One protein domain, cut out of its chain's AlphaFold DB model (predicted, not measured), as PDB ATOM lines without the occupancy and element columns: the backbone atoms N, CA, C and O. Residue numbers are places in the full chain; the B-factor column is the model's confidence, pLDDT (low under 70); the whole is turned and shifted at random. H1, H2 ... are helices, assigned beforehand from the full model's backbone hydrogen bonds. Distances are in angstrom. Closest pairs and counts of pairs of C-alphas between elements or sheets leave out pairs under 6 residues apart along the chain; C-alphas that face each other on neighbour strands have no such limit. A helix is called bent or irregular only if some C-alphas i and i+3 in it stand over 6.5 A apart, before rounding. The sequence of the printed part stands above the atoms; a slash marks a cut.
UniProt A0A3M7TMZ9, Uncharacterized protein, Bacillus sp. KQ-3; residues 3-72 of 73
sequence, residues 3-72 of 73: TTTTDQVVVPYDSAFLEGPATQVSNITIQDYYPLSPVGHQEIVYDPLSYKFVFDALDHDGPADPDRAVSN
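Overview. This is residues 3 to 72 of the 73 residues of an uncharacterized protein of Bacillus sp. KQ-3 (UniProt A0A3M7TMZ9). Little regular structure is here: one longer helix, H3, is crossed steeply on one side by short H4, while loops bearing tiny H1 and H2 make the rest. From H1 the chain runs out past Pro 21 and folds back to H2. The 70 printed residues, 26 in four named helices (H1 to H4 in order) and no named strand, are all helix in class and compact, radius of gyration of the C-alphas 11.9 A, spans 32 by 27 by 18 A.

Arrangement. H3, residues 48 to 59, touches H4, residues 66 to 71, with residues 52 to 56 alone; the closest C-alphas, of Phe 53 and Ala 69, are 5.3 A apart. They run opposite ways at a steep tilt of 69.8 degrees, only just short of about perpendicular. H2, residues 30 to 33, is close to but not clearly touching H3 (closest C-alphas Ile 30 and Ser 50, 7.0 A). H1, residues 13 to 16, is apart from the others. O i to N i+4 pairs are within hydrogen-bond range throughout H4 and in 7 of 8 in H3; H1 and H2 are too short for one.

Along the chain. H3 runs 16.5 A from C-alpha 48 at (-22.597, 42.189, -50.804); H4, 8.6 A, ends at C-alpha 71 (-13.147, 37.953, -60.566). H1 spans 6.3 A, only just not irregular, and H2 5.8 A.

Size, cuts and confidence. The C-alphas farthest apart, of Gln 8 and Asp 61, are 32.1 A apart. The printed part has no cut; links H1 to H2 and H2 to H3 are long. Residue 72 alone has pLDDT under 70.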
ATOM      1  N   THR A   3     -11.960  47.415 -45.176       98.69
ATOM      2  CA  THR A   3     -12.241  48.811 -44.812       98.69
ATOM      3  C   THR A   3     -12.933  49.546 -45.952       98.69
ATOM      4  O   THR A   3     -12.983  49.076 -47.088       98.69
ATOM      5  N   THR A   4     -13.437  50.740 -45.663       98.69
ATOM      6  CA  THR A   4     -14.055  51.621 -46.652       98.69
ATOM      7  C   THR A   4     -13.521  53.041 -46.508       98.69
ATOM      8  O   THR A   4     -13.368  53.537 -45.394       98.69
ATOM      9  N   THR A   5     -13.239  53.718 -47.624       98.62
ATOM     10  CA  THR A   5     -12.786  55.121 -47.611       98.62
ATOM     11  C   THR A   5     -13.864  56.084 -47.121       98.62
ATOM     12  O   THR A   5     -13.549  57.197 -46.702       98.62
ATOM     13  N   THR A   6     -15.130  55.665 -47.159       98.44
ATOM     14  CA  THR A   6     -16.284  56.431 -46.680       98.44
ATOM     15  C   THR A   6     -16.638  56.120 -45.225       98.44
ATOM     16  O   THR A   6     -17.723  56.488 -44.782       98.44
ATOM     17  N   ASP A   7     -15.749  55.455 -44.474       98.69
ATOM     18  CA  ASP A   7     -15.949  55.205 -43.045       98.69
ATOM     19  C   ASP A   7     -16.021  56.536 -42.282       98.69
ATOM     20  O   ASP A   7     -15.075  57.324 -42.237       98.69
ATOM     21  N   GLN A   8     -17.190  56.797 -41.704       98.31
ATOM     22  CA  GLN A   8     -17.500  58.020 -40.974       98.31
ATOM     23  C   GLN A   8     -17.187  57.946 -39.471       98.31
ATOM     24  O   GLN A   8     -17.364  58.943 -38.768       98.31
ATOM     25  N   VAL A   9     -16.783  56.780 -38.959       98.56
ATOM     26  CA  VAL A   9     -16.551  56.528 -37.526       98.56
ATOM     27  C   VAL A   9     -15.067  56.309 -37.240       98.56
ATOM     28  O   VAL A   9     -14.531  56.886 -36.293       98.56
ATOM     29  N   VAL A  10     -14.394  55.499 -38.055       98.25
ATOM     30  CA  VAL A  10     -12.966  55.191 -37.940       98.25
ATOM     31  C   VAL A  10     -12.205  56.013 -38.975       98.25
ATOM     32  O   VAL A  10     -12.216  55.707 -40.163       98.25
ATOM     33  N   VAL A  11     -11.548  57.081 -38.511       97.69
ATOM     34  CA  VAL A  11     -10.827  58.036 -39.366       97.69
ATOM     35  C   VAL A  11      -9.397  58.257 -38.839       97.69
ATOM     36  O   VAL A  11      -9.243  58.602 -37.666       97.69
ATOM     37  N   PRO A  12      -8.351  58.126 -39.682       97.88
ATOM     38  CA  PRO A  12      -8.425  57.664 -41.069       97.88
ATOM     39  C   PRO A  12      -8.770  56.163 -41.132       97.88
ATOM     40  O   PRO A  12      -8.449  55.411 -40.211       97.88
ATOM     41  N   TYR A  13      -9.465  55.727 -42.187       98.44
ATOM     42  CA  TYR A  13      -9.991  54.355 -42.295       98.44
ATOM     43  C   TYR A  13      -8.887  53.282 -42.264       98.44
ATOM     44  O   TYR A  13      -9.098  52.166 -41.790       98.44
ATOM     45  N   ASP A  14      -7.696  53.632 -42.750       97.88
ATOM     46  CA  ASP A  14      -6.509  52.781 -42.804       97.88
ATOM     47  C   ASP A  14      -5.855  52.581 -41.427       97.88
ATOM     48  O   ASP A  14      -5.033  51.683 -41.265       97.88
ATOM     49  N   SER A  15      -6.283  53.317 -40.394       98.31
ATOM     50  CA  SER A  15      -5.877  53.057 -39.004       98.31
ATOM     51  C   SER A  15      -6.291  51.671 -38.498       98.31
ATOM     52  O   SER A  15      -5.736  51.189 -37.511       98.31
ATOM     53  N   ALA A  16      -7.243  51.016 -39.170       97.94
ATOM     54  CA  ALA A  16      -7.657  49.652 -38.871       97.94
ATOM     55  C   ALA A  16      -6.823  48.578 -39.599       97.94
ATOM     56  O   ALA A  16      -7.066  47.383 -39.403       97.94
ATOM     57  N   PHE A  17      -5.871  48.968 -40.453       98.62
ATOM     58  CA  PHE A  17      -4.994  48.016 -41.129       98.62
ATOM     59  C   PHE A  17      -4.155  47.233 -40.127       98.62
ATOM     60  O   PHE A  17      -3.687  47.748 -39.114       98.62
ATOM     61  N   LEU A  18      -3.970  45.952 -40.432       98.44
ATOM     62  CA  LEU A  18      -3.146  45.059 -39.634       98.44
ATOM     63  C   LEU A  18      -1.739  44.983 -40.222       98.44
ATOM     64  O   LEU A  18      -1.565  44.979 -41.441       98.44
ATOM     65  N   GLU A  19      -0.740  44.860 -39.355       98.25
ATOM     66  CA  GLU A  19       0.635  44.563 -39.747       98.25
ATOM     67  C   GLU A  19       0.894  43.053 -39.676       98.25
ATOM     68  O   GLU A  19       0.446  42.369 -38.755       98.25
ATOM     69  N   GLY A  20       1.634  42.519 -40.647       97.31
ATOM     70  CA  GLY A  20       1.998  41.107 -40.686       97.31
ATOM     71  C   GLY A  20       2.456  40.655 -42.072       97.31
ATOM     72  O   GLY A  20       2.401  41.430 -43.029       97.31
ATOM     73  N   PRO A  21       2.933  39.405 -42.206       97.88
ATOM     74  CA  PRO A  21       3.275  38.855 -43.509       97.88
ATOM     75  C   PRO A  21       2.017  38.700 -44.375       97.88
ATOM     76  O   PRO A  21       0.954  38.325 -43.879       97.88
ATOM     77  N   ALA A  22       2.157  38.903 -45.688       94.50
ATOM     78  CA  ALA A  22       1.054  38.783 -46.650       94.50
ATOM     79  C   ALA A  22       0.389  37.389 -46.659       94.50
ATOM     80  O   ALA A  22      -0.755  37.241 -47.067       94.50
ATOM     81  N   THR A  23       1.083  36.359 -46.166       97.12
ATOM     82  CA  THR A  23       0.533  35.005 -45.996       97.12
ATOM     83  C   THR A  23      -0.473  34.884 -44.848       97.12
ATOM     84  O   THR A  23      -1.155  33.870 -44.747       97.12
ATOM     85  N   GLN A  24      -0.561  35.880 -43.962       97.75
ATOM     86  CA  GLN A  24      -1.457  35.886 -42.799       97.75
ATOM     87  C   GLN A  24      -2.384  37.104 -42.767       97.75
ATOM     88  O   GLN A  24      -3.406  37.074 -42.084       97.75
ATOM     89  N   VAL A  25      -2.038  38.176 -43.483       98.31
ATOM     90  CA  VAL A  25      -2.776  39.439 -43.478       98.31
ATOM     91  C   VAL A  25      -3.076  39.884 -44.903       98.31
ATOM     92  O   VAL A  25      -2.186  39.955 -45.742       98.31
ATOM     93  N   SER A  26      -4.334  40.257 -45.133       98.50
ATOM     94  CA  SER A  26      -4.791  40.985 -46.317       98.50
ATOM     95  C   SER A  26      -5.584  42.200 -45.839       98.50
ATOM     96  O   SER A  26      -6.557  42.046 -45.093       98.50
ATOM     97  N   ASN A  27      -5.127  43.405 -46.184       98.62
ATOM     98  CA  ASN A  27      -5.834  44.661 -45.928       98.62
ATOM     99  C   ASN A  27      -6.470  45.111 -47.243       98.62
ATOM    100  O   ASN A  27      -5.759  45.313 -48.223       98.62
ATOM    101  N   ILE A  28      -7.796  45.219 -47.265       98.69
ATOM    102  CA  ILE A  28      -8.588  45.456 -48.473       98.69
ATOM    103  C   ILE A  28      -9.444  46.695 -48.245       98.69
ATOM    104  O   ILE A  28     -10.267  46.704 -47.330       98.69
ATOM    105  N   THR A  29      -9.306  47.703 -49.103       98.62
ATOM    106  CA  THR A  29     -10.247  48.826 -49.159       98.62
ATOM    107  C   THR A  29     -11.267  48.553 -50.254       98.62
ATOM    108  O   THR A  29     -10.892  48.311 -51.400       98.62
ATOM    109  N   ILE A  30     -12.566  48.615 -49.942       98.38
ATOM    110  CA  ILE A  30     -13.625  48.319 -50.924       98.38
ATOM    111  C   ILE A  30     -13.470  49.163 -52.199       98.38
ATOM    112  O   ILE A  30     -13.629  48.648 -53.306       98.38
ATOM    113  N   GLN A  31     -13.125  50.444 -52.061       98.50
ATOM    114  CA  GLN A  31     -13.018  51.380 -53.179       98.50
ATOM    115  C   GLN A  31     -11.798  51.152 -54.084       98.50
ATOM    116  O   GLN A  31     -11.808  51.660 -55.203       98.50
ATOM    117  N   ASP A  32     -10.810  50.349 -53.671       98.50
ATOM    118  CA  ASP A  32      -9.706  49.951 -54.561       98.50
ATOM    119  C   ASP A  32     -10.209  49.028 -55.689       98.50
ATOM    120  O   ASP A  32      -9.665  49.027 -56.792       98.50
ATOM    121  N   TYR A  33     -11.301  48.295 -55.436       97.88
ATOM    122  CA  TYR A  33     -11.907  47.337 -56.368       97.88
ATOM    123  C   TYR A  33     -13.268  47.783 -56.909       97.88
ATOM    124  O   TYR A  33     -13.631  47.477 -58.044       97.88
ATOM    125  N   TYR A  34     -14.022  48.536 -56.109       97.56
ATOM    126  CA  TYR A  34     -15.344  49.057 -56.448       97.56
ATOM    127  C   TYR A  34     -15.395  50.573 -56.182       97.56
ATOM    128  O   TYR A  34     -16.004  51.003 -55.199       97.56
ATOM    129  N   PRO A  35     -14.794  51.415 -57.052       98.06
ATOM    130  CA  PRO A  35     -14.531  52.831 -56.756       98.06
ATOM    131  C   PRO A  35     -15.766  53.697 -56.483       98.06
ATOM    132  O   PRO A  35     -15.653  54.771 -55.902       98.06
ATOM    133  N   LEU A  36     -16.946  53.251 -56.921       97.94
ATOM    134  CA  LEU A  36     -18.216  53.957 -56.735       97.94
ATOM    135  C   LEU A  36     -19.038  53.428 -55.550       97.94
ATOM    136  O   LEU A  36     -20.159  53.893 -55.348       97.94
ATOM    137  N   SER A  37     -18.528  52.450 -54.793       98.00
ATOM    138  CA  SER A  37     -19.242  51.909 -53.636       98.00
ATOM    139  C   SER A  37     -19.376  52.974 -52.537       98.00
ATOM    140  O   SER A  37     -18.354  53.483 -52.065       98.00
ATOM    141  N   PRO A  38     -20.606  53.299 -52.095       97.88
ATOM    142  CA  PRO A  38     -20.839  54.287 -51.045       97.88
ATOM    143  C   PRO A  38     -20.833  53.675 -49.632       97.88
ATOM    144  O   PRO A  38     -21.283  54.327 -48.693       97.88
ATOM    145  N   VAL A  39     -20.423  52.410 -49.482       98.62
ATOM    146  CA  VAL A  39     -20.582  51.638 -48.242       98.62
ATOM    147  C   VAL A  39     -19.885  52.308 -47.052       98.62
ATOM    148  O   VAL A  39     -18.688  52.564 -47.094       98.62
ATOM    149  N   GLY A  40     -20.617  52.620 -45.984       98.38
ATOM    150  CA  GLY A  40     -20.078  53.257 -44.779       98.38
ATOM    151  C   GLY A  40     -19.699  52.261 -43.681       98.38
ATOM    152  O   GLY A  40     -19.700  51.043 -43.878       98.38
ATOM    153  N   HIS A  41     -19.389  52.797 -42.497       98.50
ATOM    154  CA  HIS A  41     -18.954  52.016 -41.332       98.50
ATOM    155  C   HIS A  41     -19.959  50.934 -40.916       98.50
ATOM    156  O   HIS A  41     -19.589  49.811 -40.587       98.50
ATOM    157  N   GLN A  42     -21.248  51.283 -40.882       98.38
ATOM    158  CA  GLN A  42     -22.289  50.371 -40.411       98.38
ATOM    159  C   GLN A  42     -22.743  49.432 -41.526       98.38
ATOM    160  O   GLN A  42     -23.153  48.309 -41.255       98.38
ATOM    161  N   GLU A  43     -22.673  49.895 -42.769       98.38
ATOM    162  CA  GLU A  43     -23.146  49.191 -43.952       98.38
ATOM    163  C   GLU A  43     -22.195  48.066 -44.369       98.38
ATOM    164  O   GLU A  43     -22.645  47.046 -44.892       98.38
ATOM    165  N   ILE A  44     -20.893  48.200 -44.084       98.25
ATOM    166  CA  ILE A  44     -19.857  47.260 -44.542       98.25
ATOM    167  C   ILE A  44     -20.097  45.811 -44.096       98.25
ATOM    168  O   ILE A  44     -19.713  44.886 -44.811       98.25
ATOM    169  N   VAL A  45     -20.773  45.596 -42.960       97.31
ATOM    170  CA  VAL A  45     -21.048  44.255 -42.407       97.31
ATOM    171  C   VAL A  45     -22.200  43.525 -43.106       97.31
ATOM    172  O   VAL A  45     -22.360  42.317 -42.916       97.31
ATOM    173  N   TYR A  46     -23.011  44.232 -43.897       97.25
ATOM    174  CA  TYR A  46     -24.076  43.644 -44.715       97.25
ATOM    175  C   TYR A  46     -23.995  44.007 -46.201       97.25
ATOM    176  O   TYR A  46     -24.937  43.770 -46.957       97.25
ATOM    177  N   ASP A  47     -22.857  44.548 -46.629       98.06
ATOM    178  CA  ASP A  47     -22.589  44.870 -48.020       98.06
ATOM    179  C   ASP A  47     -22.218  43.613 -48.837       98.06
ATOM    180  O   ASP A  47     -21.273  42.896 -48.488       98.06
ATOM    181  N   PRO A  48     -22.913  43.335 -49.958       97.12
ATOM    182  CA  PRO A  48     -22.597  42.189 -50.804       97.12
ATOM    183  C   PRO A  48     -21.190  42.213 -51.418       97.12
ATOM    184  O   PRO A  48     -20.664  41.146 -51.736       97.12
ATOM    185  N   LEU A  49     -20.567  43.387 -51.609       97.75
ATOM    186  CA  LEU A  49     -19.200  43.467 -52.139       97.75
ATOM    187  C   LEU A  49     -18.187  43.046 -51.068       97.75
ATOM    188  O   LEU A  49     -17.300  42.249 -51.369       97.75
ATOM    189  N   SER A  50     -18.375  43.473 -49.816       98.00
ATOM    190  CA  SER A  50     -17.617  42.968 -48.661       98.00
ATOM    191  C   SER A  50     -17.716  41.449 -48.518       98.00
ATOM    192  O   SER A  50     -16.713  40.781 -48.254       98.00
ATOM    193  N   TYR A  51     -18.904  40.875 -48.737       98.12
ATOM    194  CA  TYR A  51     -19.113  39.426 -48.643       98.12
ATOM    195  C   TYR A  51     -18.265  38.619 -49.622       98.12
ATOM    196  O   TYR A  51     -17.842  37.519 -49.269       98.12
ATOM    197  N   LYS A  52     -17.948  39.153 -50.810       97.94
ATOM    198  CA  LYS A  52     -17.067  38.463 -51.767       97.94
ATOM    199  C   LYS A  52     -15.698  38.154 -51.157       97.94
ATOM    200  O   LYS A  52     -15.227  37.028 -51.270       97.94
ATOM    201  N   PHE A  53     -15.096  39.117 -50.458       98.44
ATOM    202  CA  PHE A  53     -13.802  38.930 -49.794       98.44
ATOM    203  C   PHE A  53     -13.902  37.987 -48.590       98.44
ATOM    204  O   PHE A  53     -13.012  37.172 -48.368       98.44
ATOM    205  N   VAL A  54     -14.994  38.065 -47.822       98.38
ATOM    206  CA  VAL A  54     -15.227  37.151 -46.691       98.38
ATOM    207  C   VAL A  54     -15.348  35.707 -47.173       98.38
ATOM    208  O   VAL A  54     -14.701  34.828 -46.615       98.38
ATOM    209  N   PHE A  55     -16.151  35.451 -48.208       98.12
ATOM    210  CA  PHE A  55     -16.316  34.100 -48.738       98.12
ATOM    211  C   PHE A  55     -15.041  33.576 -49.392       98.12
ATOM    212  O   PHE A  55     -14.707  32.417 -49.180       98.12
ATOM    213  N   ASP A  56     -14.291  34.428 -50.095       98.44
ATOM    214  CA  ASP A  56     -12.984  34.052 -50.632       98.44
ATOM    215  C   ASP A  56     -12.011  33.582 -49.537       98.44
ATOM    216  O   ASP A  56     -11.396  32.527 -49.686       98.44
ATOM    217  N   ALA A  57     -11.934  34.309 -48.414       98.31
ATOM    218  CA  ALA A  57     -11.114  33.921 -47.263       98.31
ATOM    219  C   ALA A  57     -11.579  32.628 -46.580       98.31
ATOM    220  O   ALA A  57     -10.770  31.929 -45.984       98.31
ATOM    221  N   LEU A  58     -12.881  32.328 -46.598       98.44
ATOM    222  CA  LEU A  58     -13.419  31.116 -45.971       98.44
ATOM    223  C   LEU A  58     -13.222  29.862 -46.831       98.44
ATOM    224  O   LEU A  58     -13.198  28.762 -46.283       98.44
ATOM    225  N   ASP A  59     -13.108  30.019 -48.151       98.19
ATOM    226  CA  ASP A  59     -12.985  28.910 -49.107       98.19
ATOM    227  C   ASP A  59     -11.522  28.521 -49.403       98.19
ATOM    228  O   ASP A  59     -11.260  27.502 -50.041       98.19
ATOM    229  N   HIS A  60     -10.550  29.307 -48.925       97.69
ATOM    230  CA  HIS A  60      -9.125  29.113 -49.205       97.69
ATOM    231  C   HIS A  60      -8.270  29.163 -47.938       97.69
ATOM    232  O   HIS A  60      -8.605  29.816 -46.953       97.69
ATOM    233  N   ASP A  61      -7.110  28.507 -47.988       97.94
ATOM    234  CA  ASP A  61      -6.094  28.666 -46.951       97.94
ATOM    235  C   ASP A  61      -5.490  30.079 -47.002       97.94
ATOM    236  O   ASP A  61      -5.034  30.542 -48.050       97.94
ATOM    237  N   GLY A  62      -5.411  30.732 -45.840       97.50
ATOM    238  CA  GLY A  62      -4.861  32.082 -45.702       97.50
ATOM    239  C   GLY A  62      -5.934  33.179 -45.715       97.50
ATOM    240  O   GLY A  62      -7.118  32.900 -45.550       97.50
ATOM    241  N   PRO A  63      -5.535  34.460 -45.812       98.62
ATOM    242  CA  PRO A  63      -6.481  35.565 -45.904       98.62
ATOM    243  C   PRO A  63      -7.114  35.651 -47.305       98.62
ATOM    244  O   PRO A  63      -6.653  35.011 -48.249       98.62
ATOM    245  N   ALA A  64      -8.135  36.502 -47.451       98.31
ATOM    246  CA  ALA A  64      -8.735  36.801 -48.752       98.31
ATOM    247  C   ALA A  64      -7.679  37.275 -49.762       98.31
ATOM    248  O   ALA A  64      -6.899  38.191 -49.468       98.31
ATOM    249  N   ASP A  65      -7.730  36.711 -50.964       98.00
ATOM    250  CA  ASP A  65      -7.069  37.253 -52.144       98.00
ATOM    251  C   ASP A  65      -8.088  38.123 -52.888       98.00
ATOM    252  O   ASP A  65      -9.063  37.607 -53.451       98.00
ATOM    253  N   PRO A  66      -7.922  39.451 -52.874       97.12
ATOM    254  CA  PRO A  66      -8.932  40.332 -53.425       97.12
ATOM    255  C   PRO A  66      -9.088  40.200 -54.947       97.12
ATOM    256  O   PRO A  66     -10.211  40.331 -55.429       97.12
ATOM    257  N   ASP A  67      -8.039  39.861 -55.701       96.75
ATOM    258  CA  ASP A  67      -8.134  39.704 -57.162       96.75
ATOM    259  C   ASP A  67      -8.956  38.455 -57.531       96.75
ATOM    260  O   ASP A  67      -9.786  38.469 -58.453       96.75
ATOM    261  N   ARG A  68      -8.794  37.375 -56.758       96.88
ATOM    262  CA  ARG A  68      -9.635  36.174 -56.868       96.88
ATOM    263  C   ARG A  68     -11.076  36.460 -56.438       96.88
ATOM    264  O   ARG A  68     -12.013  36.086 -57.141       96.88
ATOM    265  N   ALA A  69     -11.266  37.184 -55.337       96.94
ATOM    266  CA  ALA A  69     -12.591  37.493 -54.802       96.94
ATOM    267  C   ALA A  69     -13.460  38.317 -55.770       96.94
ATOM    268  O   ALA A  69     -14.675  38.107 -55.855       96.94
ATOM    269  N   VAL A  70     -12.867  39.263 -56.508       94.94
ATOM    270  CA  VAL A  70     -13.625  40.139 -57.421       94.94
ATOM    271  C   VAL A  70     -13.880  39.529 -58.796       94.94
ATOM    272  O   VAL A  70     -14.844  39.927 -59.443       94.94
ATOM    273  N   SER A  71     -13.066  38.563 -59.229       86.56
ATOM    274  CA  SER A  71     -13.147  37.953 -60.566       86.56
ATOM    275  C   SER A  71     -14.194  36.843 -60.701       86.56
ATOM    276  O   SER A  71     -14.541  36.466 -61.817       86.56
ATOM    277  N   ASN A  72     -14.739  36.345 -59.589       65.44
ATOM    278  CA  ASN A  72     -15.662  35.209 -59.589       65.44
ATOM    279  C   ASN A  72     -17.100  35.502 -60.083       65.44
ATOM    280  O   ASN A  72     -17.920  34.587 -60.030       65.44
TER     281      ASN A  72